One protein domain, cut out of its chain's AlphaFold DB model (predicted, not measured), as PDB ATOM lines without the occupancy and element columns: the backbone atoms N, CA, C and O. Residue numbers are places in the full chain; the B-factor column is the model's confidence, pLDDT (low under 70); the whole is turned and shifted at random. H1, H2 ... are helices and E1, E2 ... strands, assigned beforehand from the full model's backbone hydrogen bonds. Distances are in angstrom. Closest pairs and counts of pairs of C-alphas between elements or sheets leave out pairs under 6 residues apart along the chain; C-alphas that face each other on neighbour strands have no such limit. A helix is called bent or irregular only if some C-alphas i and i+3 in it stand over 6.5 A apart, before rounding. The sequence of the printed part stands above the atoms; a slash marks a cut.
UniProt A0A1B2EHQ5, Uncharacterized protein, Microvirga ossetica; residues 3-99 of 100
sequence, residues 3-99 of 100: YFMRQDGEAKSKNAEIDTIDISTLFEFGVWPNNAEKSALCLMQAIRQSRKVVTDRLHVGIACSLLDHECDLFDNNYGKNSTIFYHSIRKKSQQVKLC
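This is residues 3 to 99 of the 100 residues of an uncharacterized protein of Microvirga ossetica (UniProt A0A1B2EHQ5). Helices H4 and H5 lie side by side over one face of a small parallel sheet ordered E1, E2, E3, in two layers. H3 crosses H4 steeply, little H2 sits at the first end of H3, and residues 3 to 22 form a long stretch with no named element. The 97 printed residues are mostly helix by named elements, H1 H2 H3 E1 H4 E2 H5 E3 along the chain. The whole is compact, with a radius of gyration of the C-alphas of 12.9 A and spans of 32 by 31 by 26 A.

Past residue 22, look at H1, residues 23 to 26; it is close to but not clearly touching H3, residues 36 to 49, the closest C-alphas, Ile 23 and Leu 43, being 7.4 A apart. H2, residues 28 to 31, touches residues 36 to 40 of H3 alone, closest at C-alphas Gly 30 and Ala 36, 4.3 A. Residues 43 to 48 of H3 alone touch H4, residues 58 to 67, at a steep tilt of 67 degrees, closest at C-alphas Met 44 and Ala 63, 6.5 A. Edge strand E1, residues 53 to 55, is parallel to E2, residues 71 to 74, with N 72 and O 53 2.9 A apart, within hydrogen-bond range; E2 is parallel to E3, residues 96 to 99, with N 97 and O 71 at 2.8 A. H4 is on the sheet at a height of 8.5 A, and H5, residues 77 to 92, is on the same face; they touch at a shallow tilt of 14 degrees, the same way, closest at C-alphas Leu 58 and Asn 81, 5.8 A. E1, H4, E2 and E2, H5, E3 are strand-helix-strand units, parallel neighbour strands with a helix between, each with a right-handed crossover. In H3 and H4 every O i to N i+4 pair is within hydrogen-bond range, in H5 7 of 12; H1 and H2 are too short for one.

Find C-alpha 23 at (-41.147, -34.847, 38.516), where H1 begins. H3 runs 20.2 A, H4 14.4 A and H5 23.3 A; H5 is irregular, C-alphas 78 and 81 being 8.5 A apart, and has a kink of 39 degrees near residue 86. E3 ends at C-alpha 99, (-49.975, -44.291, 52.605).

The two C-alphas farthest apart, Asn 15 and Asn 34, are 35.4 A apart. The printed part has no cut, and the links between named elements are tight. Look with care at residues 3 to 33, where pLDDT is under 70.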
ATOM      1  N   TYR A   3     -37.241 -39.469  46.015       57.78
ATOM      2  CA  TYR A   3     -38.468 -38.850  46.499       57.78
ATOM      3  C   TYR A   3     -39.022 -37.902  45.435       57.78
ATOM      4  O   TYR A   3     -38.326 -37.002  44.970       57.78
ATOM      5  N   PHE A   4     -40.283 -38.101  45.046       65.88
ATOM      6  CA  PHE A   4     -40.946 -37.321  43.999       65.88
ATOM      7  C   PHE A   4     -42.223 -36.688  44.550       65.88
ATOM      8  O   PHE A   4     -43.345 -37.002  44.138       65.88
ATOM      9  N   MET A   5     -42.026 -35.838  45.555       62.78
ATOM     10  CA  MET A   5     -43.090 -35.149  46.279       62.78
ATOM     11  C   MET A   5     -43.425 -33.814  45.619       62.78
ATOM     12  O   MET A   5     -42.557 -33.165  45.031       62.78
ATOM     13  N   ARG A   6     -44.686 -33.395  45.747       63.81
ATOM     14  CA  ARG A   6     -45.131 -32.060  45.338       63.81
ATOM     15  C   ARG A   6     -44.411 -30.943  46.075       63.81
ATOM     16  O   ARG A   6     -44.231 -31.026  47.285       63.81
ATOM     17  N   GLN A   7     -44.108 -29.865  45.352       63.75
ATOM     18  CA  GLN A   7     -43.591 -28.617  45.936       63.75
ATOM     19  C   GLN A   7     -44.545 -27.415  45.794       63.75
ATOM     20  O   GLN A   7     -44.253 -26.335  46.303       63.75
ATOM     21  N   ASP A   8     -45.685 -27.575  45.116       63.38
ATOM     22  CA  ASP A   8     -46.674 -26.508  44.930       63.38
ATOM     23  C   ASP A   8     -47.631 -26.346  46.130       63.38
ATOM     24  O   ASP A   8     -47.582 -27.091  47.108       63.38
ATOM     25  N   GLY A   9     -48.519 -25.345  46.073       57.81
ATOM     26  CA  GLY A   9     -49.427 -24.990  47.175       57.81
ATOM     27  C   GLY A   9     -50.436 -26.075  47.585       57.81
ATOM     28  O   GLY A   9     -51.151 -25.894  48.568       57.81
ATOM     29  N   GLU A  10     -50.506 -27.195  46.861       61.38
ATOM     30  CA  GLU A  10     -51.321 -28.356  47.230       61.38
ATOM     31  C   GLU A  10     -50.566 -29.372  48.104       61.38
ATOM     32  O   GLU A  10     -51.179 -30.335  48.574       61.38
ATOM     33  N   ALA A  11     -49.263 -29.175  48.336       63.00
ATOM     34  CA  ALA A  11     -48.439 -30.068  49.140       63.00
ATOM     35  C   ALA A  11     -48.925 -30.132  50.600       63.00
ATOM     36  O   ALA A  11     -49.038 -29.121  51.296       63.00
ATOM     37  N   LYS A  12     -49.176 -31.352  51.092       59.53
ATOM     38  CA  LYS A  12     -49.582 -31.606  52.488       59.53
ATOM     39  C   LYS A  12     -48.426 -31.501  53.490       59.53
ATOM     40  O   LYS A  12     -48.663 -31.289  54.675       59.53
ATOM     41  N   SER A  13     -47.187 -31.674  53.030       57.34
ATOM     42  CA  SER A  13     -45.974 -31.679  53.851       57.34
ATOM     43  C   SER A  13     -44.978 -30.659  53.307       57.34
ATOM     44  O   SER A  13     -44.594 -30.735  52.146       57.34
ATOM     45  N   LYS A  14     -44.525 -29.731  54.160       52.78
ATOM     46  CA  LYS A  14     -43.372 -28.852  53.877       52.78
ATOM     47  C   LYS A  14     -42.024 -29.525  54.177       52.78
ATOM     48  O   LYS A  14     -40.984 -28.932  53.919       52.78
ATOM     49  N   ASN A  15     -42.036 -30.750  54.711       48.22
ATOM     50  CA  ASN A  15     -40.840 -31.519  55.060       48.22
ATOM     51  C   ASN A  15     -40.423 -32.415  53.895       48.22
ATOM     52  O   ASN A  15     -40.313 -33.634  54.032       48.22
ATOM     53  N   ALA A  16     -40.258 -31.817  52.722       51.44
ATOM     54  CA  ALA A  16     -39.649 -32.508  51.609       51.44
ATOM     55  C   ALA A  16     -38.157 -32.647  51.966       51.44
ATOM     56  O   ALA A  16     -37.452 -31.643  52.066       51.44
ATOM     57  N   GLU A  17     -37.696 -33.864  52.281       49.88
ATOM     58  CA  GLU A  17     -36.263 -34.136  52.442       49.88
ATOM     59  C   GLU A  17     -35.490 -33.560  51.238       49.88
ATOM     60  O   GLU A  17     -36.026 -33.460  50.130       49.88
ATOM     61  N   ILE A  18     -34.233 -33.179  51.484       49.62
ATOM     62  CA  ILE A  18     -33.350 -32.336  50.652       49.62
ATOM     63  C   ILE A  18     -33.179 -32.826  49.187       49.62
ATOM     64  O   ILE A  18     -32.752 -32.047  48.344       49.62
ATOM     65  N   ASP A  19     -33.621 -34.045  48.849       50.84
ATOM     66  CA  ASP A  19     -33.578 -34.656  47.507       50.84
ATOM     67  C   ASP A  19     -34.975 -34.977  46.925       50.84
ATOM     68  O   ASP A  19     -35.233 -36.063  46.395       50.84
ATOM     69  N   THR A  20     -35.920 -34.042  47.035       56.22
ATOM     70  CA  THR A  20     -37.257 -34.170  46.435       56.22
ATOM     71  C   THR A  20     -37.334 -33.425  45.105       56.22
ATOM     72  O   THR A  20     -37.368 -32.198  45.069       56.22
ATOM     73  N   ILE A  21     -37.381 -34.160  43.993       62.16
ATOM     74  CA  ILE A  21     -37.628 -33.576  42.666       62.16
ATOM     75  C   ILE A  21     -39.123 -33.676  42.377       62.16
ATOM     76  O   ILE A  21     -39.663 -34.779  42.297       62.16
ATOM     77  N   ASP A  22     -39.803 -32.549  42.155       62.72
ATOM     78  CA  ASP A  22     -41.157 -32.594  41.601       62.72
ATOM     79  C   ASP A  22     -41.081 -32.971  40.117       62.72
ATOM     80  O   ASP A  22     -40.936 -32.137  39.221       62.72
ATOM     81  N   ILE A  23     -41.154 -34.275  39.861       63.38
ATOM     82  CA  ILE A  23     -41.147 -34.847  38.516       63.38
ATOM     83  C   ILE A  23     -42.262 -34.258  37.644       63.38
ATOM     84  O   ILE A  23     -42.101 -34.171  36.428       63.38
ATOM     85  N   SER A  24     -43.387 -33.849  38.237       59.44
ATOM     86  CA  SER A  24     -44.497 -33.301  37.455       59.44
ATOM     87  C   SER A  24     -44.110 -31.956  36.854       59.44
ATOM     88  O   SER A  24     -44.342 -31.750  35.668       59.44
ATOM     89  N   THR A  25     -43.436 -31.107  37.632       61.69
ATOM     90  CA  THR A  25     -42.892 -29.823  37.170       61.69
ATOM     91  C   THR A  25     -41.781 -30.024  36.140       61.69
ATOM     92  O   THR A  25     -41.735 -29.328  35.130       61.69
ATOM     93  N   LEU A  26     -40.909 -31.024  36.329       65.19
ATOM     94  CA  LEU A  26     -39.835 -31.326  35.372       65.19
ATOM     95  C   LEU A  26     -40.372 -31.710  33.980       65.19
ATOM     96  O   LEU A  26     -39.740 -31.415  32.965       65.19
ATOM     97  N   PHE A  27     -41.546 -32.342  33.924       66.38
ATOM     98  CA  PHE A  27     -42.182 -32.781  32.682       66.38
ATOM     99  C   PHE A  27     -43.351 -31.893  32.228       66.38
ATOM    100  O   PHE A  27     -44.061 -32.264  31.289       66.38
ATOM    101  N   GLU A  28     -43.520 -30.691  32.799       65.69
ATOM    102  CA  GLU A  28     -44.547 -29.724  32.369       65.69
ATOM    103  C   GLU A  28     -44.393 -29.285  30.905       65.69
ATOM    104  O   GLU A  28     -45.373 -28.886  30.282       65.69
ATOM    105  N   PHE A  29     -43.224 -29.463  30.272       60.25
ATOM    106  CA  PHE A  29     -43.067 -29.242  28.824       60.25
ATOM    107  C   PHE A  29     -43.978 -30.140  27.952       60.25
ATOM    108  O   PHE A  29     -44.082 -29.931  26.740       60.25
ATOM    109  N   GLY A  30     -44.658 -31.119  28.558       56.88
ATOM    110  CA  GLY A  30     -45.646 -32.001  27.939       56.88
ATOM    111  C   GLY A  30     -47.062 -31.453  27.809       56.88
ATOM    112  O   GLY A  30     -47.890 -32.130  27.206       56.88
ATOM    113  N   VAL A  31     -47.370 -30.253  28.323       62.78
ATOM    114  CA  VAL A  31     -48.714 -29.645  28.165       62.78
ATOM    115  C   VAL A  31     -49.009 -29.148  26.742       62.78
ATOM    116  O   VAL A  31     -50.133 -28.753  26.440       62.78
ATOM    117  N   TRP A  32     -48.025 -29.199  25.841       64.50
ATOM    118  CA  TRP A  32     -48.207 -28.877  24.428       64.50
ATOM    119  C   TRP A  32     -48.652 -30.126  23.653       64.50
ATOM    120  O   TRP A  32     -48.025 -31.178  23.819       64.50
ATOM    121  N   PRO A  33     -49.651 -30.032  22.750       65.19
ATOM    122  CA  PRO A  33     -50.218 -31.191  22.048       65.19
ATOM    123  C   PRO A  33     -49.184 -32.108  21.376       65.19
ATOM    124  O   PRO A  33     -49.363 -33.320  21.336       65.19
ATOM    125  N   ASN A  34     -48.065 -31.545  20.912       77.75
ATOM    126  CA  ASN A  34     -47.030 -32.275  20.174       77.75
ATOM    127  C   ASN A  34     -45.934 -32.904  21.060       77.75
ATOM    128  O   ASN A  34     -45.036 -33.559  20.534       77.75
ATOM    129  N   ASN A  35     -45.967 -32.693  22.382       79.38
ATOM    130  CA  ASN A  35     -44.934 -33.180  23.307       79.38
ATOM    131  C   ASN A  35     -45.467 -34.106  24.405       79.38
ATOM    132  O   ASN A  35     -44.659 -34.712  25.105       79.38
ATOM    133  N   ALA A  36     -46.787 -34.271  24.527       80.44
ATOM    134  CA  ALA A  36     -47.399 -35.093  25.569       80.44
ATOM    135  C   ALA A  36     -46.862 -36.538  25.591       80.44
ATOM    136  O   ALA A  36     -46.527 -37.055  26.655       80.44
ATOM    137  N   GLU A  37     -46.705 -37.168  24.420       83.56
ATOM    138  CA  GLU A  37     -46.139 -38.520  24.314       83.56
ATOM    139  C   GLU A  37     -44.688 -38.573  24.812       83.56
ATOM    140  O   GLU A  37     -44.332 -39.438  25.611       83.56
ATOM    141  N   LYS A  38     -43.856 -37.609  24.395       84.44
ATOM    142  CA  LYS A  38     -42.453 -37.524  24.821       84.44
ATOM    143  C   LYS A  38     -42.354 -37.341  26.331       84.44
ATOM    144  O   LYS A  38     -41.569 -38.027  26.974       84.44
ATOM    145  N   SER A  39     -43.178 -36.475  26.911       83.44
ATOM    146  CA  SER A  39     -43.198 -36.251  28.357       83.44
ATOM    147  C   SER A  39     -43.685 -37.474  29.130       83.44
ATOM    148  O   SER A  39     -43.096 -37.807  30.157       83.44
ATOM    149  N   ALA A  40     -44.689 -38.196  28.624       86.06
ATOM    150  CA  ALA A  40     -45.127 -39.457  29.219       86.06
ATOM    151  C   ALA A  40     -44.021 -40.528  29.172       86.06
ATOM    152  O   ALA A  40     -43.779 -41.212  30.169       86.06
ATOM    153  N   LEU A  41     -43.307 -40.641  28.046       88.19
ATOM    154  CA  LEU A  41     -42.155 -41.535  27.912       88.19
ATOM    155  C   LEU A  41     -41.034 -41.164  28.887       88.19
ATOM    156  O   LEU A  41     -40.508 -42.046  29.567       88.19
ATOM    157  N   CYS A  42     -40.693 -39.880  29.006       87.25
ATOM    158  CA  CYS A  42     -39.664 -39.428  29.939       87.25
ATOM    159  C   CYS A  42     -40.057 -39.680  31.403       87.25
ATOM    160  O   CYS A  42     -39.225 -40.155  32.174       87.25
ATOM    161  N   LEU A  43     -41.323 -39.455  31.776       87.69
ATOM    162  CA  LEU A  43     -41.851 -39.807  33.097       87.69
ATOM    163  C   LEU A  43     -41.660 -41.302  33.391       87.69
ATOM    164  O   LEU A  43     -41.143 -41.675  34.444       87.69
ATOM    165  N   MET A  44     -42.044 -42.164  32.447       90.75
ATOM    166  CA  MET A  44     -41.902 -43.614  32.598       90.75
ATOM    167  C   MET A  44     -40.430 -44.023  32.729       90.75
ATOM    168  O   MET A  44     -40.093 -44.862  33.564       90.75
ATOM    169  N   GLN A  45     -39.536 -43.418  31.943       90.44
ATOM    170  CA  GLN A  45     -38.095 -43.665  32.033       90.44
ATOM    171  C   GLN A  45     -37.517 -43.225  33.382       90.44
ATOM    172  O   GLN A  45     -36.750 -43.982  33.977       90.44
ATOM    173  N   ALA A  46     -37.917 -42.060  33.896       87.06
ATOM    174  CA  ALA A  46     -37.487 -41.576  35.207       87.06
ATOM    175  C   ALA A  46     -37.914 -42.532  36.333       87.06
ATOM    176  O   ALA A  46     -37.101 -42.892  37.184       87.06
ATOM    177  N   ILE A  47     -39.159 -43.024  36.295       90.06
ATOM    178  CA  ILE A  47     -39.657 -44.013  37.263       90.06
ATOM    179  C   ILE A  47     -38.811 -45.290  37.214       90.06
ATOM    180  O   ILE A  47     -38.357 -45.748  38.260       90.06
ATOM    181  N   ARG A  48     -38.522 -45.823  36.018       90.62
ATOM    182  CA  ARG A  48     -37.729 -47.058  35.843       90.62
ATOM    183  C   ARG A  48     -36.299 -46.972  36.375       90.62
ATOM    184  O   ARG A  48     -35.717 -48.008  36.681       90.62
ATOM    185  N   GLN A  49     -35.716 -45.778  36.436       88.06
ATOM    186  CA  GLN A  49     -34.368 -45.577  36.978       88.06
ATOM    187  C   GLN A  49     -34.352 -45.501  38.509       88.06
ATOM    188  O   GLN A  49     -33.305 -45.677  39.130       88.06
ATOM    189  N   SER A  50     -35.502 -45.252  39.134       86.94
ATOM    190  CA  SER A  50     -35.626 -45.244  40.589       86.94
ATOM    191  C   SER A  50     -35.765 -46.668  41.135       86.94
ATOM    192  O   SER A  50     -36.319 -47.541  40.480       86.94
ATOM    193  N   ARG A  51     -35.316 -46.919  42.370       86.50
ATOM    194  CA  ARG A  51     -35.582 -48.199  43.060       86.50
ATOM    195  C   ARG A  51     -37.008 -48.280  43.614       86.50
ATOM    196  O   ARG A  51     -37.589 -49.355  43.662       86.50
ATOM    197  N   LYS A  52     -37.522 -47.144  44.076       88.81
ATOM    198  CA  LYS A  52     -38.828 -46.971  44.708       88.81
ATOM    199  C   LYS A  52     -39.258 -45.523  44.525       88.81
ATOM    200  O   LYS A  52     -38.408 -44.635  44.617       88.81
ATOM    201  N   VAL A  53     -40.553 -45.309  44.321       87.62
ATOM    202  CA  VAL A  53     -41.166 -43.986  44.197       87.62
ATOM    203  C   VAL A  53     -41.974 -43.653  45.444       87.62
ATOM    204  O   VAL A  53     -42.779 -44.454  45.907       87.62
ATOM    205  N   VAL A  54     -41.802 -42.443  45.964       89.88
ATOM    206  CA  VAL A  54     -42.650 -41.879  47.020       89.88
ATOM    207  C   VAL A  54     -43.282 -40.605  46.479       89.88
ATOM    208  O   VAL A  54     -42.551 -39.713  46.045       89.88
ATOM    209  N   THR A  55     -44.614 -40.536  46.436       86.00
ATOM    210  CA  THR A  55     -45.316 -39.420  45.783       86.00
ATOM    211  C   THR A  55     -46.740 -39.221  46.294       86.00
ATOM    212  O   THR A  55     -47.397 -40.164  46.717       86.00
ATOM    213  N   ASP A  56     -47.260 -38.004  46.173       87.38
ATOM    214  CA  ASP A  56     -48.671 -37.631  46.330       87.38
ATOM    215  C   ASP A  56     -49.312 -37.186  44.991       87.38
ATOM    216  O   ASP A  56     -50.444 -36.687  44.943       87.38
ATOM    217  N   ARG A  57     -48.616 -37.392  43.864       87.19
ATOM    218  CA  ARG A  57     -49.112 -37.110  42.509       87.19
ATOM    219  C   ARG A  57     -49.831 -38.332  41.935       87.19
ATOM    220  O   ARG A  57     -49.221 -39.374  41.693       87.19
ATOM    221  N   LEU A  58     -51.112 -38.169  41.599       89.31
ATOM    222  CA  LEU A  58     -51.931 -39.244  41.027       89.31
ATOM    223  C   LEU A  58     -51.306 -39.878  39.774       89.31
ATOM    224  O   LEU A  58     -51.189 -41.097  39.695       89.31
ATOM    225  N   HIS A  59     -50.889 -39.062  38.801       89.75
ATOM    226  CA  HIS A  59     -50.338 -39.556  37.535       89.75
ATOM    227  C   HIS A  59     -49.033 -40.338  37.719       89.75
ATOM    228  O   HIS A  59     -48.812 -41.318  37.014       89.75
ATOM    229  N   VAL A  60     -48.206 -39.962  38.698       89.50
ATOM    230  CA  VAL A  60     -46.988 -40.708  39.040       89.50
ATOM    231  C   VAL A  60     -47.362 -42.070  39.634       89.50
ATOM    232  O   VAL A  60     -46.813 -43.085  39.212       89.50
ATOM    233  N   GLY A  61     -48.356 -42.121  40.530       91.00
ATOM    234  CA  GLY A  61     -48.890 -43.383  41.060       91.00
ATOM    235  C   GLY A  61     -49.498 -44.289  39.980       91.00
ATOM    236  O   GLY A  61     -49.260 -45.497  39.976       91.00
ATOM    237  N   ILE A  62     -50.222 -43.714  39.013       92.62
ATOM    238  CA  ILE A  62     -50.746 -44.452  37.852       92.62
ATOM    239  C   ILE A  62     -49.593 -45.007  37.010       92.62
ATOM    240  O   ILE A  62     -49.600 -46.196  36.695       92.62
ATOM    241  N   ALA A  63     -48.590 -44.191  36.681       92.69
ATOM    242  CA  ALA A  63     -47.432 -44.631  35.908       92.69
ATOM    243  C   ALA A  63     -46.657 -45.755  36.621       92.69
ATOM    244  O   ALA A  63     -46.312 -46.751  35.987       92.69
ATOM    245  N   CYS A  64     -46.480 -45.670  37.945       94.12
ATOM    246  CA  CYS A  64     -45.901 -46.761  38.736       94.12
ATOM    247  C   CYS A  64     -46.741 -48.042  38.643       94.12
ATOM    248  O   CYS A  64     -46.183 -49.120  38.464       94.12
ATOM    249  N   SER A  65     -48.076 -47.935  38.677       95.00
ATOM    250  CA  SER A  65     -48.965 -49.098  38.534       95.00
ATOM    251  C   SER A  65     -48.898 -49.758  37.152       95.00
ATOM    252  O   SER A  65     -49.073 -50.968  37.039       95.00
ATOM    253  N   LEU A  66     -48.644 -48.975  36.097       94.12
ATOM    254  CA  LEU A  66     -48.495 -49.477  34.728       94.12
ATOM    255  C   LEU A  66     -47.159 -50.196  34.522       94.12
ATOM    256  O   LEU A  66     -47.092 -51.144  33.744       94.12
ATOM    257  N   LEU A  67     -46.116 -49.742  35.218       93.81
ATOM    258  CA  LEU A  67     -44.767 -50.304  35.169       93.81
ATOM    259  C   LEU A  67     -44.534 -51.428  36.191       93.81
ATOM    260  O   LEU A  67     -43.447 -51.995  36.205       93.81
ATOM    261  N   ASP A  68     -45.528 -51.724  37.036       93.81
ATOM    262  CA  ASP A  68     -45.422 -52.600  38.211       93.81
ATOM    263  C   ASP A  68     -44.221 -52.250  39.110       93.81
ATOM    264  O   ASP A  68     -43.455 -53.096  39.570       93.81
ATOM    265  N   HIS A  69     -44.042 -50.945  39.329       93.81
ATOM    266  CA  HIS A  69     -42.920 -50.378  40.068       93.81
ATOM    267  C   HIS A  69     -43.297 -50.084  41.520       93.81
ATOM    268  O   HIS A  69     -44.412 -49.635  41.794       93.81
ATOM    269  N   GLU A  70     -42.368 -50.301  42.458       94.56
ATOM    270  CA  GLU A  70     -42.633 -50.080  43.884       94.56
ATOM    271  C   GLU A  70     -42.938 -48.601  44.161       94.56
ATOM    272  O   GLU A  70     -42.118 -47.719  43.882       94.56
ATOM    273  N   CYS A  71     -44.115 -48.328  44.731       94.12
ATOM    274  CA  CYS A  71     -44.573 -46.968  44.981       94.12
ATOM    275  C   CYS A  71     -45.361 -46.830  46.287       94.12
ATOM    276  O   CYS A  71     -46.350 -47.529  46.499       94.12
ATOM    277  N   ASP A  72     -44.965 -45.866  47.116       94.19
ATOM    278  CA  ASP A  72     -45.772 -45.377  48.231       94.19
ATOM    279  C   ASP A  72     -46.522 -44.120  47.764       94.19
ATOM    280  O   ASP A  72     -45.934 -43.048  47.580       94.19
ATOM    281  N   LEU A  73     -47.824 -44.273  47.533       91.75
ATOM    282  CA  LEU A  73     -48.730 -43.221  47.093       91.75
ATOM    283  C   LEU A  73     -49.404 -42.587  48.310       91.75
ATOM    284  O   LEU A  73     -50.198 -43.228  48.991       91.75
ATOM    285  N   PHE A  74     -49.131 -41.317  48.564       90.12
ATOM    286  CA  PHE A  74     -49.746 -40.547  49.637       90.12
ATOM    287  C   PHE A  74     -51.055 -39.919  49.178       90.12
ATOM    288  O   PHE A  74     -51.209 -39.513  48.020       90.12
ATOM    289  N   ASP A  75     -52.019 -39.836  50.094       88.31
ATOM    290  CA  ASP A  75     -53.299 -39.215  49.783       88.31
ATOM    291  C   ASP A  75     -53.208 -37.686  49.789       88.31
ATOM    292  O   ASP A  75     -52.758 -37.064  50.757       88.31
ATOM    293  N   ASN A  76     -53.681 -37.066  48.713       78.44
ATOM    294  CA  ASN A  76     -53.652 -35.617  48.558       78.44
ATOM    295  C   ASN A  76     -54.841 -34.943  49.267       78.44
ATOM    296  O   ASN A  76     -55.597 -35.559  50.026       78.44
ATOM    297  N   ASN A  77     -54.996 -33.636  49.045       72.31
ATOM    298  CA  ASN A  77     -56.171 -32.907  49.506       72.31
ATOM    299  C   ASN A  77     -57.441 -33.486  48.857       72.31
ATOM    300  O   ASN A  77     -57.469 -33.725  47.647       72.31
ATOM    301  N   TYR A  78     -58.494 -33.658  49.663       71.69
ATOM    302  CA  TYR A  78     -59.821 -34.168  49.274       71.69
ATOM    303  C   TYR A  78     -59.931 -35.670  48.955       71.69
ATOM    304  O   TYR A  78     -60.973 -36.103  48.474       71.69
ATOM    305  N   GLY A  79     -58.909 -36.487  49.229       77.81
ATOM    306  CA  GLY A  79     -59.023 -37.943  49.066       77.81
ATOM    307  C   GLY A  79     -59.080 -38.418  47.610       77.81
ATOM    308  O   GLY A  79     -59.657 -39.467  47.301       77.81
ATOM    309  N   LYS A  80     -58.523 -37.636  46.674       82.00
ATOM    310  CA  LYS A  80     -58.562 -37.976  45.243       82.00
ATOM    311  C   LYS A  80     -57.714 -39.216  44.964       82.00
ATOM    312  O   LYS A  80     -58.154 -40.116  44.248       82.00
ATOM    313  N   ASN A  81     -56.517 -39.283  45.545       87.81
ATOM    314  CA  ASN A  81     -55.610 -40.406  45.314       87.81
ATOM    315  C   ASN A  81     -56.146 -41.686  45.951       87.81
ATOM    316  O   ASN A  81     -56.128 -42.726  45.297       87.81
ATOM    317  N   SER A  82     -56.675 -41.617  47.176       90.88
ATOM    318  CA  SER A  82     -57.285 -42.779  47.829       90.88
ATOM    319  C   SER A  82     -58.467 -43.327  47.033       90.88
ATOM    320  O   SER A  82     -58.527 -44.533  46.787       90.88
ATOM    321  N   THR A  83     -59.351 -42.459  46.535       91.94
ATOM    322  CA  THR A  83     -60.483 -42.865  45.687       91.94
ATOM    323  C   THR A  83     -60.007 -43.639  44.451       91.94
ATOM    324  O   THR A  83     -60.429 -44.775  44.224       91.94
ATOM    325  N   ILE A  84     -59.076 -43.080  43.672       91.62
ATOM    326  CA  ILE A  84     -58.566 -43.756  42.467       91.62
ATOM    327  C   ILE A  84     -57.779 -45.021  42.815       91.62
ATOM    328  O   ILE A  84     -57.864 -46.023  42.097       91.62
ATOM    329  N   PHE A  85     -57.050 -45.016  43.931       93.62
ATOM    330  CA  PHE A  85     -56.320 -46.186  44.384       93.62
ATOM    331  C   PHE A  85     -57.256 -47.376  44.609       93.62
ATOM    332  O   PHE A  85     -57.034 -48.454  44.052       93.62
ATOM    333  N   TYR A  86     -58.333 -47.172  45.372       93.94
ATOM    334  CA  TYR A  86     -59.285 -48.232  45.695       93.94
ATOM    335  C   TYR A  86     -60.105 -48.696  44.486       93.94
ATOM    336  O   TYR A  86     -60.400 -49.890  44.377       93.94
ATOM    337  N   HIS A  87     -60.451 -47.789  43.568       93.88
ATOM    338  CA  HIS A  87     -61.257 -48.129  42.394       93.88
ATOM    339  C   HIS A  87     -60.452 -48.779  41.259       93.88
ATOM    340  O   HIS A  87     -60.967 -49.705  40.620       93.88
ATOM    341  N   SER A  88     -59.203 -48.349  41.048       92.81
ATOM    342  CA  SER A  88     -58.416 -48.694  39.857       92.81
ATOM    343  C   SER A  88     -57.071 -49.347  40.184       92.81
ATOM    344  O   SER A  88     -56.814 -50.471  39.752       92.81
ATOM    345  N   ILE A  89     -56.210 -48.678  40.960       91.94
ATOM    346  CA  ILE A  89     -54.798 -49.083  41.107       91.94
ATOM    347  C   ILE A  89     -54.660 -50.404  41.868       91.94
ATOM    348  O   ILE A  89     -53.944 -51.292  41.411       91.94
ATOM    349  N   ARG A  90     -55.402 -50.586  42.971       92.31
ATOM    350  CA  ARG A  90     -55.317 -51.782  43.832       92.31
ATOM    351  C   ARG A  90     -55.589 -53.091  43.082       92.31
ATOM    352  O   ARG A  90     -55.092 -54.145  43.464       92.31
ATOM    353  N   LYS A  91     -56.415 -53.035  42.034       91.31
ATOM    354  CA  LYS A  91     -56.736 -54.196  41.188       91.31
ATOM    355  C   LYS A  91     -55.666 -54.454  40.127       91.31
ATOM    356  O   LYS A  91     -55.582 -55.565  39.622       91.31
ATOM    357  N   LYS A  92     -54.896 -53.424  39.761       91.00
ATOM    358  CA  LYS A  92     -53.940 -53.451  38.652       91.00
ATOM    359  C   LYS A  92     -52.530 -53.846  39.088       91.00
ATOM    360  O   LYS A  92     -51.895 -54.594  38.357       91.00
ATOM    361  N   SER A  93     -52.053 -53.365  40.237       91.75
ATOM    362  CA  SER A  93     -50.702 -53.645  40.745       91.75
ATOM    363  C   SER A  93     -50.700 -53.771  42.269       91.75
ATOM    364  O   SER A  93     -51.406 -53.035  42.960       91.75
ATOM    365  N   GLN A  94     -49.899 -54.708  42.786       92.50
ATOM    366  CA  GLN A  94     -49.644 -54.882  44.225       92.50
ATOM    367  C   GLN A  94     -48.425 -54.080  44.712       92.50
ATOM    368  O   GLN A  94     -48.187 -53.977  45.916       92.50
ATOM    369  N   GLN A  95     -47.662 -53.502  43.780       93.12
ATOM    370  CA  GLN A  95     -46.429 -52.767  44.057       93.12
ATOM    371  C   GLN A  95     -46.696 -51.320  44.485       93.12
ATOM    372  O   GLN A  95     -45.836 -50.688  45.098       93.12
ATOM    373  N   VAL A  96     -47.902 -50.812  44.214       94.69
ATOM    374  CA  VAL A  96     -48.354 -49.496  44.668       94.69
ATOM    375  C   VAL A  96     -49.144 -49.641  45.966       94.69
ATOM    376  O   VAL A  96     -50.115 -50.397  46.032       94.69
ATOM    377  N   LYS A  97     -48.764 -48.886  46.996       94.56
ATOM    378  CA  LYS A  97     -49.393 -48.887  48.321       94.56
ATOM    379  C   LYS A  97     -49.891 -47.491  48.659       94.56
ATOM    380  O   LYS A  97     -49.172 -46.520  48.462       94.56
ATOM    381  N   LEU A  98     -51.112 -47.392  49.178       91.50
ATOM    382  CA  LEU A  98     -51.653 -46.131  49.679       91.50
ATOM    383  C   LEU A  98     -51.165 -45.882  51.113       91.50
ATOM    384  O   LEU A  98     -51.458 -46.671  52.013       91.50
ATOM    385  N   CYS A  99     -50.467 -44.770  51.316       88.31
ATOM    386  CA  CYS A  99     -49.975 -44.291  52.605       88.31
ATOM    387  C   CYS A  99     -50.851 -43.138  53.129       88.31
ATOM    388  O   CYS A  99     -51.450 -42.395  52.346       88.31
TER     389      CYS A  99